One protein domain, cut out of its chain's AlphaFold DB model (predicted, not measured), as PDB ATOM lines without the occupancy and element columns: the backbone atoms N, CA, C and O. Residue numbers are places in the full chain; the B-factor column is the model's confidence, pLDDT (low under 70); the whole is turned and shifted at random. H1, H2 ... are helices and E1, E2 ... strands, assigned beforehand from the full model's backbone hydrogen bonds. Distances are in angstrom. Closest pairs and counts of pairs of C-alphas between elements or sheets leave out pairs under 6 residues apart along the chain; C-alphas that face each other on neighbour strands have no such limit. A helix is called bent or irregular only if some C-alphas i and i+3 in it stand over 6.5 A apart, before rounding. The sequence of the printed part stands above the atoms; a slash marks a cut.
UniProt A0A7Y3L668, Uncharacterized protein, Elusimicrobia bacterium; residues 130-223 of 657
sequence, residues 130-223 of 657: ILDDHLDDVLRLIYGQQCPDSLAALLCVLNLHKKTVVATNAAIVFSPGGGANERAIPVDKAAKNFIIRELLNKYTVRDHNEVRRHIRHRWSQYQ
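AT A GLANCE: This is residues 130 to 223 of the 657 residues of an uncharacterized protein of Elusimicrobia bacterium (UniProt A0A7Y3L668). A small three-stranded antiparallel sheet, E1 E2 E3, makes a wall at one end of the domain; H2 and H3 cover one of its faces, and H1 and H4 lie beyond them, away from the sheet. H2 is in the middle, between the sheet and H1. The printed part has 94 residues, mostly helix by class, with four named helices and three named strands in the order H1 H2 E1 E2 E3 H3 H4. It is compact, with a radius of gyration of the C-alphas of 12.5 A, and spans 35 by 27 by 20 A.

HOW THE PARTS SIT: Begin at the sheet, where E1, residues 165 to 167, E2, residues 171 to 174, and E3, residues 183 to 186, form a meander, each strand the antiparallel neighbour of the one before. Look for N 166 and O 173 at 2.8 A in the hairpin E1 and E2, and for N 172 and O 185 at 2.9 A in the hairpin E2 and E3. H2, residues 150 to 157, and H3, residues 189 to 200, are on the same face of the sheet, giving two layers, helices on one face of a sheet. H2 has a height over the sheet of 9.8 A; its closest C-alphas to E3 are Ala 152 and Ile 185, 6.5 A apart. H3 has a height over the sheet of 9.5 A; it lies over E1 and E2, and its closest C-alphas to E2 are Lys 192 and Ile 172, 7.3 A apart. H2 and H3 touch at a steep tilt of 38 degrees, the same way, closest at the C-alphas of Ala 153 and Ile 195, 6.0 A. Farther out, H1, residues 131 to 143, touches H2 with residues 142 to 143 alone; the closest C-alphas are those of Ile 142 and Ser 150, 5.4 A, and this helical hairpin has a shallow tilt of 15 degrees. H4, residues 208 to 222, touches H1 at a shallow tilt of 32 degrees, only just short of steep, closest at the C-alphas of Arg 140 and Tyr 222, 5.9 A. H1 and H4 are not on the sheet. Every O i to N i+4 pair is within hydrogen-bond range in H2; 7 of 9 are in H1, 7 of 8 in H3 and 8 of 11 in H4.

IN THESE COORDINATES: Find C-alpha 165 at (23.689, 49.224, 111.205), where E1 begins; E2 runs 9.6 A and E3 9.8 A. H2 runs 10.5 A and H3 15.0 A. H1 starts at C-alpha 131, (19.768, 60.245, 122.677), and runs 16.2 A; H4 runs 20.0 A to C-alpha 222 at (19.010, 75.060, 115.164). H1 is irregular, with C-alphas 133 and 136 8.3 A apart, as is H4, with 217 and 220 8.0 A apart, and H3 only just, with 197 and 200 6.54 A apart.

THE WHOLE: The C-alphas farthest apart are those of Gly 177 and Gln 221, 36.0 A. The printed part has no cut and no long link. Its mean pLDDT is 83.0, and residues 163 to 164 and 220 to 223 are under 70.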
ATOM      1  N   ILE A 130      21.864  58.003 126.159       80.12
ATOM      2  CA  ILE A 130      20.466  57.998 125.713       80.12
ATOM      3  C   ILE A 130      20.204  59.272 124.908       80.12
ATOM      4  O   ILE A 130      20.257  60.375 125.446       80.12
ATOM      5  N   LEU A 131      19.938  59.132 123.610       84.19
ATOM      6  CA  LEU A 131      19.768  60.245 122.677       84.19
ATOM      7  C   LEU A 131      18.690  61.223 123.131       84.19
ATOM      8  O   LEU A 131      18.889  62.428 123.028       84.19
ATOM      9  N   ASP A 132      17.575  60.692 123.622       85.19
ATOM     10  CA  ASP A 132      16.391  61.407 124.088       85.19
ATOM     11  C   ASP A 132      16.755  62.555 125.043       85.19
ATOM     12  O   ASP A 132      16.265  63.674 124.897       85.19
ATOM     13  N   ASP A 133      17.694  62.296 125.957       82.31
ATOM     14  CA  ASP A 133      18.126  63.231 126.999       82.31
ATOM     15  C   ASP A 133      19.140  64.275 126.468       82.31
ATOM     16  O   ASP A 133      19.494  65.229 127.161       82.31
ATOM     17  N   HIS A 134      19.593  64.125 125.215       85.06
ATOM     18  CA  HIS A 134      20.643  64.925 124.570       85.06
ATOM     19  C   HIS A 134      20.236  65.506 123.200       85.06
ATOM     20  O   HIS A 134      21.085  66.016 122.462       85.06
ATOM     21  N   LEU A 135      18.949  65.462 122.837       88.12
ATOM     22  CA  LEU A 135      18.473  65.858 121.506       88.12
ATOM     23  C   LEU A 135      18.833  67.303 121.131       88.12
ATOM     24  O   LEU A 135      19.246  67.551 119.999       88.12
ATOM     25  N   ASP A 136      18.729  68.254 122.062       85.38
ATOM     26  CA  ASP A 136      19.084  69.658 121.804       85.38
ATOM     27  C   ASP A 136      20.573  69.813 121.439       85.38
ATOM     28  O   ASP A 136      20.917  70.555 120.514       85.38
ATOM     29  N   ASP A 137      21.462  69.089 122.120       86.69
ATOM     30  CA  ASP A 137      22.906  69.146 121.870       86.69
ATOM     31  C   ASP A 137      23.284  68.441 120.569       86.69
ATOM     32  O   ASP A 137      24.105  68.949 119.799       86.69
ATOM     33  N   VAL A 138      22.631  67.319 120.260       89.81
ATOM     34  CA  VAL A 138      22.811  66.616 118.986       89.81
ATOM     35  C   VAL A 138      22.332  67.471 117.814       89.81
ATOM     36  O   VAL A 138      23.029  67.568 116.805       89.81
ATOM     37  N   LEU A 139      21.196  68.163 117.939       88.44
ATOM     38  CA  LEU A 139      20.727  69.081 116.899       88.44
ATOM     39  C   LEU A 139      21.685  70.265 116.709       88.44
ATOM     40  O   LEU A 139      22.001  70.608 115.568       88.44
ATOM     41  N   ARG A 140      22.222  70.849 117.791       86.88
ATOM     42  CA  ARG A 140      23.279  71.877 117.696       86.88
ATOM     43  C   ARG A 140      24.525  71.353 116.988       86.88
ATOM     44  O   ARG A 140      25.098  72.072 116.175       86.88
ATOM     45  N   LEU A 141      24.932  70.117 117.270       88.81
ATOM     46  CA  LEU A 141      26.091  69.481 116.644       88.81
ATOM     47  C   LEU A 141      25.876  69.258 115.140       88.81
ATOM     48  O   LEU A 141      26.749  69.594 114.339       88.81
ATOM     49  N   ILE A 142      24.706  68.744 114.752       89.38
ATOM     50  CA  ILE A 142      24.336  68.492 113.351       89.38
ATOM     51  C   ILE A 142      24.239  69.794 112.544       89.38
ATOM     52  O   ILE A 142      24.567  69.815 111.361       89.38
ATOM     53  N   TYR A 143      23.808  70.892 113.162       80.81
ATOM     54  CA  TYR A 143      23.716  72.190 112.490       80.81
ATOM     55  C   TYR A 143      24.937  73.091 112.659       80.81
ATOM     56  O   TYR A 143      25.018  74.153 112.033       80.81
ATOM     57  N   GLY A 144      25.899  72.667 113.473       78.94
ATOM     58  CA  GLY A 144      27.188  73.317 113.605       78.94
ATOM     59  C   GLY A 144      28.023  73.188 112.331       78.94
ATOM     60  O   GLY A 144      27.801  72.323 111.488       78.94
ATOM     61  N   GLN A 145      29.056  74.025 112.211       75.88
ATOM     62  CA  GLN A 145      29.951  74.032 111.042       75.88
ATOM     63  C   GLN A 145      30.724  72.716 110.827       75.88
ATOM     64  O   GLN A 145      31.359  72.542 109.793       75.88
ATOM     65  N   GLN A 146      30.696  71.805 111.801       82.06
ATOM     66  CA  GLN A 146      31.445  70.550 111.774       82.06
ATOM     67  C   GLN A 146      30.703  69.405 111.072       82.06
ATOM     68  O   GLN A 146      31.343  68.405 110.749       82.06
ATOM     69  N   CYS A 147      29.389  69.519 110.844       88.06
ATOM     70  CA  CYS A 147      28.609  68.477 110.178       88.06
ATOM     71  C   CYS A 147      28.676  68.639 108.647       88.06
ATOM     72  O   CYS A 147      28.197  69.653 108.130       88.06
ATOM     73  N   PRO A 148      29.233  67.664 107.899       90.56
ATOM     74  CA  PRO A 148      29.362  67.778 106.443       90.56
ATOM     75  C   PRO A 148      28.018  67.704 105.706       90.56
ATOM     76  O   PRO A 148      27.835  68.370 104.691       90.56
ATOM     77  N   ASP A 149      27.075  66.918 106.233       90.31
ATOM     78  CA  ASP A 149      25.730  66.748 105.681       90.31
ATOM     79  C   ASP A 149      24.703  66.633 106.814       90.31
ATOM     80  O   ASP A 149      24.508  65.576 107.423       90.31
ATOM     81  N   SER A 150      24.031  67.750 107.092       89.38
ATOM     82  CA  SER A 150      23.047  67.830 108.168       89.38
ATOM     83  C   SER A 150      21.785  67.007 107.897       89.38
ATOM     84  O   SER A 150      21.144  66.552 108.844       89.38
ATOM     85  N   LEU A 151      21.398  66.825 106.625       88.44
ATOM     86  CA  LEU A 151      20.202  66.052 106.287       88.44
ATOM     87  C   LEU A 151      20.467  64.569 106.532       88.44
ATOM     88  O   LEU A 151      19.699  63.927 107.243       88.44
ATOM     89  N   ALA A 152      21.570  64.038 106.001       91.50
ATOM     90  CA  ALA A 152      21.916  62.635 106.199       91.50
ATOM     91  C   ALA A 152      22.103  62.298 107.688       91.50
ATOM     92  O   ALA A 152      21.636  61.255 108.150       91.50
ATOM     93  N   ALA A 153      22.716  63.204 108.458       92.19
ATOM     94  CA  ALA A 153      22.855  63.055 109.902       92.19
ATOM     95  C   ALA A 153      21.497  63.006 110.626       92.19
ATOM     96  O   ALA A 153      21.285  62.124 111.460       92.19
ATOM     97  N   LEU A 154      20.552  63.886 110.276       90.62
ATOM     98  CA  LEU A 154      19.193  63.863 110.831       90.62
ATOM     99  C   LEU A 154      18.418  62.597 110.465       90.62
ATOM    100  O   LEU A 154      17.758  62.015 111.324       90.62
ATOM    101  N   LEU A 155      18.502  62.153 109.210       92.00
ATOM    102  CA  LEU A 155      17.873  60.903 108.784       92.00
ATOM    103  C   LEU A 155      18.442  59.714 109.573       92.00
ATOM    104  O   LEU A 155      17.692  58.815 109.950       92.00
ATOM    105  N   CYS A 156      19.746  59.726 109.880       91.62
ATOM    106  CA  CYS A 156      20.367  58.702 110.718       91.62
ATOM    107  C   CYS A 156      19.848  58.768 112.155       91.62
ATOM    108  O   CYS A 156      19.512  57.728 112.710       91.62
ATOM    109  N   VAL A 157      19.704  59.968 112.733       91.75
ATOM    110  CA  VAL A 157      19.089  60.155 114.059       91.75
ATOM    111  C   VAL A 157      17.684  59.551 114.115       91.75
ATOM    112  O   VAL A 157      17.378  58.800 115.037       91.75
ATOM    113  N   LEU A 158      16.857  59.791 113.094       91.25
ATOM    114  CA  LEU A 158      15.510  59.215 112.984       91.25
ATOM    115  C   LEU A 158      15.503  57.682 112.825       91.25
ATOM    116  O   LEU A 158      14.455  57.060 112.963       91.25
ATOM    117  N   ASN A 159      16.642  57.052 112.544       91.06
ATOM    118  CA  ASN A 159      16.755  55.601 112.387       91.06
ATOM    119  C   ASN A 159      17.626  54.933 113.460       91.06
ATOM    120  O   ASN A 159      17.757  53.711 113.438       91.06
ATOM    121  N   LEU A 160      18.176  55.684 114.424       87.69
ATOM    122  CA  LEU A 160      19.083  55.161 115.457       87.69
ATOM    123  C   LEU A 160      18.464  54.062 116.337       87.69
ATOM    124  O   LEU A 160      19.194  53.231 116.863       87.69
ATOM    125  N   HIS A 161      17.137  54.018 116.463       83.50
ATOM    126  CA  HIS A 161      16.415  52.966 117.191       83.50
ATOM    127  C   HIS A 161      16.484  51.579 116.511       83.50
ATOM    128  O   HIS A 161      16.054  50.579 117.087       83.50
ATOM    129  N   LYS A 162      16.975  51.488 115.267       80.94
ATOM    130  CA  LYS A 162      17.051  50.230 114.509       80.94
ATOM    131  C   LYS A 162      18.293  49.415 114.901       80.94
ATOM    132  O   LYS A 162      19.407  49.926 114.928       80.94
ATOM    133  N   LYS A 163      18.097  48.111 115.147       59.38
ATOM    134  CA  LYS A 163      19.041  47.216 115.858       59.38
ATOM    135  C   LYS A 163      20.358  46.900 115.134       59.38
ATOM    136  O   LYS A 163      21.355  46.608 115.788       59.38
ATOM    137  N   THR A 164      20.381  46.917 113.803       62.78
ATOM    138  CA  THR A 164      21.574  46.579 113.010       62.78
ATOM    139  C   THR A 164      21.927  47.721 112.067       62.78
ATOM    140  O   THR A 164      21.062  48.235 111.364       62.78
ATOM    141  N   VAL A 165      23.199  48.127 112.050       76.75
ATOM    142  CA  VAL A 165      23.689  49.224 111.205       76.75
ATOM    143  C   VAL A 165      24.956  48.789 110.480       76.75
ATOM    144  O   VAL A 165      25.920  48.357 111.111       76.75
ATOM    145  N   VAL A 166      24.969  48.917 109.155       74.94
ATOM    146  CA  VAL A 166      26.130  48.631 108.305       74.94
ATOM    147  C   VAL A 166      26.515  49.891 107.548       74.94
ATOM    148  O   VAL A 166      25.714  50.467 106.814       74.94
ATOM    149  N   ALA A 167      27.763  50.323 107.705       75.19
ATOM    150  CA  ALA A 167      28.308  51.449 106.964       75.19
ATOM    151  C   ALA A 167      29.059  50.951 105.722       75.19
ATOM    152  O   ALA A 167      30.071  50.261 105.829       75.19
ATOM    153  N   THR A 168      28.586  51.330 104.539       78.56
ATOM    154  CA  THR A 168      29.232  51.030 103.253       78.56
ATOM    155  C   THR A 168      30.022  52.241 102.747       78.56
ATOM    156  O   THR A 168      30.168  53.254 103.435       78.56
ATOM    157  N   ASN A 169      30.580  52.170 101.536       73.81
ATOM    158  CA  ASN A 169      31.229  53.332 100.921       73.81
ATOM    159  C   ASN A 169      30.246  54.420 100.471       73.81
ATOM    160  O   ASN A 169      30.671  55.566 100.382       73.81
ATOM    161  N   ALA A 170      28.975  54.078 100.239       82.00
ATOM    162  CA  ALA A 170      27.981  54.991  99.673       82.00
ATOM    163  C   ALA A 170      26.790  55.283 100.602       82.00
ATOM    164  O   ALA A 170      26.021  56.203 100.331       82.00
ATOM    165  N   ALA A 171      26.600  54.501 101.670       88.81
ATOM    166  CA  ALA A 171      25.428  54.616 102.532       88.81
ATOM    167  C   ALA A 171      25.665  54.084 103.951       88.81
ATOM    168  O   ALA A 171      26.516  53.214 104.169       88.81
ATOM    169  N   ILE A 172      24.846  54.551 104.891       86.44
ATOM    170  CA  ILE A 172      24.613  53.912 106.190       86.44
ATOM    171  C   ILE A 172      23.284  53.163 106.097       86.44
ATOM    172  O   ILE A 172      22.253  53.763 105.796       86.44
ATOM    173  N   VAL A 173      23.315  51.850 106.310       85.44
ATOM    174  CA  VAL A 173      22.163  50.955 106.148       85.44
ATOM    175  C   VAL A 173      21.695  50.482 107.513       85.44
ATOM    176  O   VAL A 173      22.434  49.801 108.217       85.44
ATOM    177  N   PHE A 174      20.464  50.826 107.868       85.75
ATOM    178  CA  PHE A 174      19.789  50.383 109.080       85.75
ATOM    179  C   PHE A 174      18.898  49.176 108.767       85.75
ATOM    180  O   PHE A 174      18.166  49.191 107.782       85.75
ATOM    181  N   SER A 175      18.918  48.156 109.627       84.19
ATOM    182  CA  SER A 175      18.203  46.878 109.457       84.19
ATOM    183  C   SER A 175      18.468  46.159 108.119       84.19
ATOM    184  O   SER A 175      17.502  45.789 107.447       84.19
ATOM    185  N   PRO A 176      19.737  45.954 107.700       77.25
ATOM    186  CA  PRO A 176      20.057  45.244 106.458       77.25
ATOM    187  C   PRO A 176      19.434  43.841 106.422       77.25
ATOM    188  O   PRO A 176      19.500  43.099 107.403       77.25
ATOM    189  N   GLY A 177      18.827  43.480 105.291       76.94
ATOM    190  CA  GLY A 177      18.076  42.238 105.094       76.94
ATOM    191  C   GLY A 177      16.664  42.249 105.692       76.94
ATOM    192  O   GLY A 177      15.958  41.248 105.603       76.94
ATOM    193  N   GLY A 178      16.223  43.364 106.287       74.12
ATOM    194  CA  GLY A 178      14.944  43.497 106.993       74.12
ATOM    195  C   GLY A 178      13.718  43.776 106.112       74.12
ATOM    196  O   GLY A 178      12.672  44.160 106.640       74.12
ATOM    197  N   GLY A 179      13.827  43.642 104.787       81.56
ATOM    198  CA  GLY A 179      12.738  43.933 103.847       81.56
ATOM    199  C   GLY A 179      12.271  45.389 103.939       81.56
ATOM    200  O   GLY A 179      13.072  46.305 103.794       81.56
ATOM    201  N   ALA A 180      10.984  45.615 104.229       74.75
ATOM    202  CA  ALA A 180      10.401  46.959 104.352       74.75
ATOM    203  C   ALA A 180      10.982  47.807 105.506       74.75
ATOM    204  O   ALA A 180      10.820  49.025 105.509       74.75
ATOM    205  N   ASN A 181      11.660  47.183 106.477       77.06
ATOM    206  CA  ASN A 181      12.301  47.886 107.594       77.06
ATOM    207  C   ASN A 181      13.738  48.335 107.283       77.06
ATOM    208  O   ASN A 181      14.286  49.171 108.018       77.06
ATOM    209  N   GLU A 182      14.341  47.803 106.212       86.06
ATOM    210  CA  GLU A 182      15.664  48.213 105.753       86.06
ATOM    211  C   GLU A 182      15.625  49.672 105.289       86.06
ATOM    212  O   GLU A 182      14.757  50.084 104.516       86.06
ATOM    213  N   ARG A 183      16.581  50.474 105.757       90.56
ATOM    214  CA  ARG A 183      16.711  51.868 105.341       90.56
ATOM    215  C   ARG A 183      18.162  52.218 105.057       90.56
ATOM    216  O   ARG A 183      18.975  52.275 105.973       90.56
ATOM    217  N   ALA A 184      18.467  52.502 103.795       90.75
ATOM    218  CA  ALA A 184      19.765  53.012 103.370       90.75
ATOM    219  C   ALA A 184      19.735  54.542 103.253       90.75
ATOM    220  O   ALA A 184      18.920  55.097 102.515       90.75
ATOM    221  N   ILE A 185      20.638  55.214 103.967       92.31
ATOM    222  CA  ILE A 185      20.826  56.666 103.918       92.31
ATOM    223  C   ILE A 185      22.116  56.954 103.142       92.31
ATOM    224  O   ILE A 185      23.194  56.597 103.632       92.31
ATOM    225  N   PRO A 186      22.030  57.563 101.944       92.56
ATOM    226  CA  PRO A 186      23.203  57.915 101.152       92.56
ATOM    227  C   PRO A 186      24.101  58.903 101.895       92.56
ATOM    228  O   PRO A 186      23.613  59.882 102.456       92.56
ATOM    229  N   VAL A 187      25.410  58.654 101.889       90.88
ATOM    230  CA  VAL A 187      26.410  59.521 102.525       90.88
ATOM    231  C   VAL A 187      27.714  59.516 101.740       90.88
ATOM    232  O   VAL A 187      28.139  58.483 101.219       90.88
ATOM    233  N   ASP A 188      28.399  60.658 101.720       91.12
ATOM    234  CA  ASP A 188      29.798  60.705 101.308       91.12
ATOM    235  C   ASP A 188      30.740  60.236 102.438       91.12
ATOM    236  O   ASP A 188      30.335  59.947 103.569       91.12
ATOM    237  N   LYS A 189      32.042  60.155 102.139       85.25
ATOM    238  CA  LYS A 189      33.053  59.696 103.101       85.25
ATOM    239  C   LYS A 189      33.153  60.595 104.342       85.25
ATOM    240  O   LYS A 189      33.383  60.077 105.435       85.25
ATOM    241  N   ALA A 190      33.018  61.912 104.188       88.69
ATOM    242  CA  ALA A 190      33.147  62.861 105.289       88.69
ATOM    243  C   ALA A 190      31.929  62.783 106.219       88.69
ATOM    244  O   ALA A 190      32.096  62.611 107.429       88.69
ATOM    245  N   ALA A 191      30.721  62.819 105.653       89.25
ATOM    246  CA  ALA A 191      29.461  62.667 106.370       89.25
ATOM    247  C   ALA A 191      29.393  61.318 107.094       89.25
ATOM    248  O   ALA A 191      29.071  61.273 108.279       89.25
ATOM    249  N   LYS A 192      29.795  60.224 106.436       87.00
ATOM    250  CA  LYS A 192      29.855  58.891 107.051       87.00
ATOM    251  C   LYS A 192      30.738  58.862 108.297       87.00
ATOM    252  O   LYS A 192      30.314  58.375 109.342       87.00
ATOM    253  N   ASN A 193      31.962  59.380 108.192       84.25
ATOM    254  CA  ASN A 193      32.906  59.393 109.310       84.25
ATOM    255  C   ASN A 193      32.380  60.233 110.478       84.25
ATOM    256  O   ASN A 193      32.518  59.828 111.631       84.25
ATOM    257  N   PHE A 194      31.759  61.375 110.175       90.50
ATOM    258  CA  PHE A 194      31.097  62.207 111.170       90.50
ATOM    259  C   PHE A 194      29.957  61.447 111.861       90.50
ATOM    260  O   PHE A 194      29.969  61.330 113.080       90.50
ATOM    261  N   ILE A 195      29.018  60.872 111.104       86.62
ATOM    262  CA  ILE A 195      27.836  60.186 111.646       86.62
ATOM    263  C   ILE A 195      28.235  58.981 112.502       86.62
ATOM    264  O   ILE A 195      27.706  58.809 113.597       86.62
ATOM    265  N   ILE A 196      29.194  58.167 112.054       80.94
ATOM    266  CA  ILE A 196      29.678  57.027 112.846       80.94
ATOM    267  C   ILE A 196      30.265  57.512 114.174       80.94
ATOM    268  O   ILE A 196      29.917  56.995 115.234       80.94
ATOM    269  N   ARG A 197      31.154  58.509 114.123       81.94
ATOM    270  CA  ARG A 197      31.906  58.971 115.295       81.94
ATOM    271  C   ARG A 197      31.043  59.746 116.286       81.94
ATOM    272  O   ARG A 197      31.205  59.574 117.489       81.94
ATOM    273  N   GLU A 198      30.192  60.631 115.785       87.38
ATOM    274  CA  GLU A 198      29.434  61.575 116.601       87.38
ATOM    275  C   GLU A 198      28.041  61.077 116.968       87.38
ATOM    276  O   GLU A 198      27.507  61.536 117.970       87.38
ATOM    277  N   LEU A 199      27.456  60.160 116.191       87.31
ATOM    278  CA  LEU A 199      26.083  59.697 116.396       87.31
ATOM    279  C   LEU A 199      26.045  58.204 116.741       87.31
ATOM    280  O   LEU A 199      25.778  57.853 117.886       87.31
ATOM    281  N   LEU A 200      26.379  57.325 115.787       81.62
ATOM    282  CA  LEU A 200      26.179  55.873 115.929       81.62
ATOM    283  C   LEU A 200      26.980  55.253 117.085       81.62
ATOM    284  O   LEU A 200      26.482  54.372 117.774       81.62
ATOM    285  N   ASN A 201      28.220  55.699 117.305       76.25
ATOM    286  CA  ASN A 201      29.070  55.162 118.374       76.25
ATOM    287  C   ASN A 201      28.786  55.777 119.751       76.25
ATOM    288  O   ASN A 201      29.334  55.299 120.742       76.25
ATOM    289  N   LYS A 202      28.008  56.863 119.810       76.62
ATOM    290  CA  LYS A 202      27.805  57.649 121.031       76.62
ATOM    291  C   LYS A 202      26.406  57.544 121.600       76.62
ATOM    292  O   LYS A 202      26.275  57.764 122.794       76.62
ATOM    293  N   TYR A 203      25.395  57.249 120.786       81.94
ATOM    294  CA  TYR A 203      24.004  57.352 121.210       81.94
ATOM    295  C   TYR A 203      23.190  56.097 120.903       81.94
ATOM    296  O   TYR A 203      23.383  55.449 119.876       81.94
ATOM    297  N   THR A 204      22.235  55.805 121.781       81.00
ATOM    298  CA  THR A 204      21.136  54.852 121.581       81.00
ATOM    299  C   THR A 204      19.796  55.559 121.816       81.00
ATOM    300  O   THR A 204      19.770  56.616 122.438       81.00
ATOM    301  N   VAL A 205      18.686  55.021 121.311       82.19
ATOM    302  CA  VAL A 205      17.348  55.635 121.433       82.19
ATOM    303  C   VAL A 205      16.501  54.841 122.419       82.19
ATOM    304  O   VAL A 205      16.383  53.627 122.267       82.19
ATOM    305  N   ARG A 206      15.887  55.528 123.390       81.81
ATOM    306  CA  ARG A 206      14.937  54.929 124.342       81.81
ATOM    307  C   ARG A 206      13.507  55.013 123.809       81.81
ATOM    308  O   ARG A 206      12.829  53.993 123.729       81.81
ATOM    309  N   ASP A 207      13.071  56.200 123.403       80.81
ATOM    310  CA  ASP A 207      11.752  56.464 122.834       80.81
ATOM    311  C   ASP A 207      11.873  57.162 121.472       80.81
ATOM    312  O   ASP A 207      12.130  58.360 121.335       80.81
ATOM    313  N   HIS A 208      11.625  56.391 120.414       86.50
ATOM    314  CA  HIS A 208      11.660  56.903 119.047       86.50
ATOM    315  C   HIS A 208      10.561  57.942 118.755       86.50
ATOM    316  O   HIS A 208      10.743  58.830 117.914       86.50
ATOM    317  N   ASN A 209       9.420  57.872 119.445       85.12
ATOM    318  CA  ASN A 209       8.352  58.854 119.268       85.12
ATOM    319  C   ASN A 209       8.759  60.209 119.841       85.12
ATOM    320  O   ASN A 209       8.465  61.234 119.221       85.12
ATOM    321  N   GLU A 210       9.491  60.217 120.954       84.81
ATOM    322  CA  GLU A 210      10.037  61.442 121.531       84.81
ATOM    323  C   GLU A 210      11.063  62.093 120.598       84.81
ATOM    324  O   GLU A 210      10.962  63.286 120.310       84.81
ATOM    325  N   VAL A 211      11.969  61.305 120.003       87.75
ATOM    326  CA  VAL A 211      12.916  61.797 118.983       87.75
ATOM    327  C   VAL A 211      12.175  62.446 117.807       87.75
ATOM    328  O   VAL A 211      12.501  63.566 117.397       87.75
ATOM    329  N   ARG A 212      11.141  61.782 117.269       87.00
ATOM    330  CA  ARG A 212      10.313  62.319 116.172       87.00
ATOM    331  C   ARG A 212       9.611  63.616 116.567       87.00
ATOM    332  O   ARG A 212       9.659  64.585 115.805       87.00
ATOM    333  N   ARG A 213       8.974  63.643 117.741       83.31
ATOM    334  CA  ARG A 213       8.267  64.813 118.279       83.31
ATOM    335  C   ARG A 213       9.231  65.985 118.450       83.31
ATOM    336  O   ARG A 213       8.966  67.079 117.958       83.31
ATOM    337  N   HIS A 214      10.389  65.756 119.055       83.69
ATOM    338  CA  HIS A 214      11.384  66.796 119.295       83.69
ATOM    339  C   HIS A 214      11.932  67.396 117.999       83.69
ATOM    340  O   HIS A 214      11.974  68.616 117.854       83.69
ATOM    341  N   ILE A 215      12.285  66.564 117.013       82.62
ATOM    342  CA  ILE A 215      12.758  67.041 115.703       82.62
ATOM    343  C   ILE A 215      11.659  67.853 115.012       82.62
ATOM    344  O   ILE A 215      11.905  68.987 114.597       82.62
ATOM    345  N   ARG A 216      10.428  67.336 114.965       78.56
ATOM    346  CA  ARG A 216       9.268  68.034 114.388       78.56
ATOM    347  C   ARG A 216       9.092  69.437 114.965       78.56
ATOM    348  O   ARG A 216       8.829  70.379 114.216       78.56
ATOM    349  N   HIS A 217       9.275  69.568 116.277       72.00
ATOM    350  CA  HIS A 217       9.002  70.796 117.008       72.00
ATOM    351  C   HIS A 217      10.234  71.671 117.306       72.00
ATOM    352  O   HIS A 217      10.096  72.758 117.855       72.00
ATOM    353  N   ARG A 218      11.461  71.262 116.978       70.69
ATOM    354  CA  ARG A 218      12.641  72.084 117.317       70.69
ATOM    355  C   ARG A 218      13.712  72.170 116.245       70.69
ATOM    356  O   ARG A 218      14.540  73.073 116.318       70.69
ATOM    357  N   TRP A 219      13.687  71.331 115.208       70.31
ATOM    358  CA  TRP A 219      14.795  71.263 114.243       70.31
ATOM    359  C   TRP A 219      15.132  72.619 113.583       70.31
ATOM    360  O   TRP A 219      16.301  72.975 113.444       70.31
ATOM    361  N   SER A 220      14.120  73.416 113.211       64.12
ATOM    362  CA  SER A 220      14.304  74.677 112.482       64.12
ATOM    363  C   SER A 220      14.969  75.754 113.339       64.12
ATOM    364  O   SER A 220      15.633  76.643 112.800       64.12
ATOM    365  N   GLN A 221      14.862  75.646 114.667       65.88
ATOM    366  CA  GLN A 221      15.494  76.555 115.623       65.88
ATOM    367  C   GLN A 221      17.023  76.457 115.583       65.88
ATOM    368  O   GLN A 221      17.703  77.455 115.819       65.88
ATOM    369  N   TYR A 222      17.567  75.296 115.214       69.12
ATOM    370  CA  TYR A 222      19.010  75.060 115.164       69.12
ATOM    371  C   TYR A 222      19.637  75.408 113.811       69.12
ATOM    372  O   TYR A 222      20.859  75.452 113.704       69.12
ATOM    373  N   GLN A 223      18.841  75.727 112.782       64.75
ATOM    374  CA  GLN A 223      19.397  76.130 111.489       64.75
ATOM    375  C   GLN A 223      20.146  77.475 111.571       64.75
ATOM    376  O   GLN A 223      19.703  78.385 112.274       64.75
TER     377      GLN A 223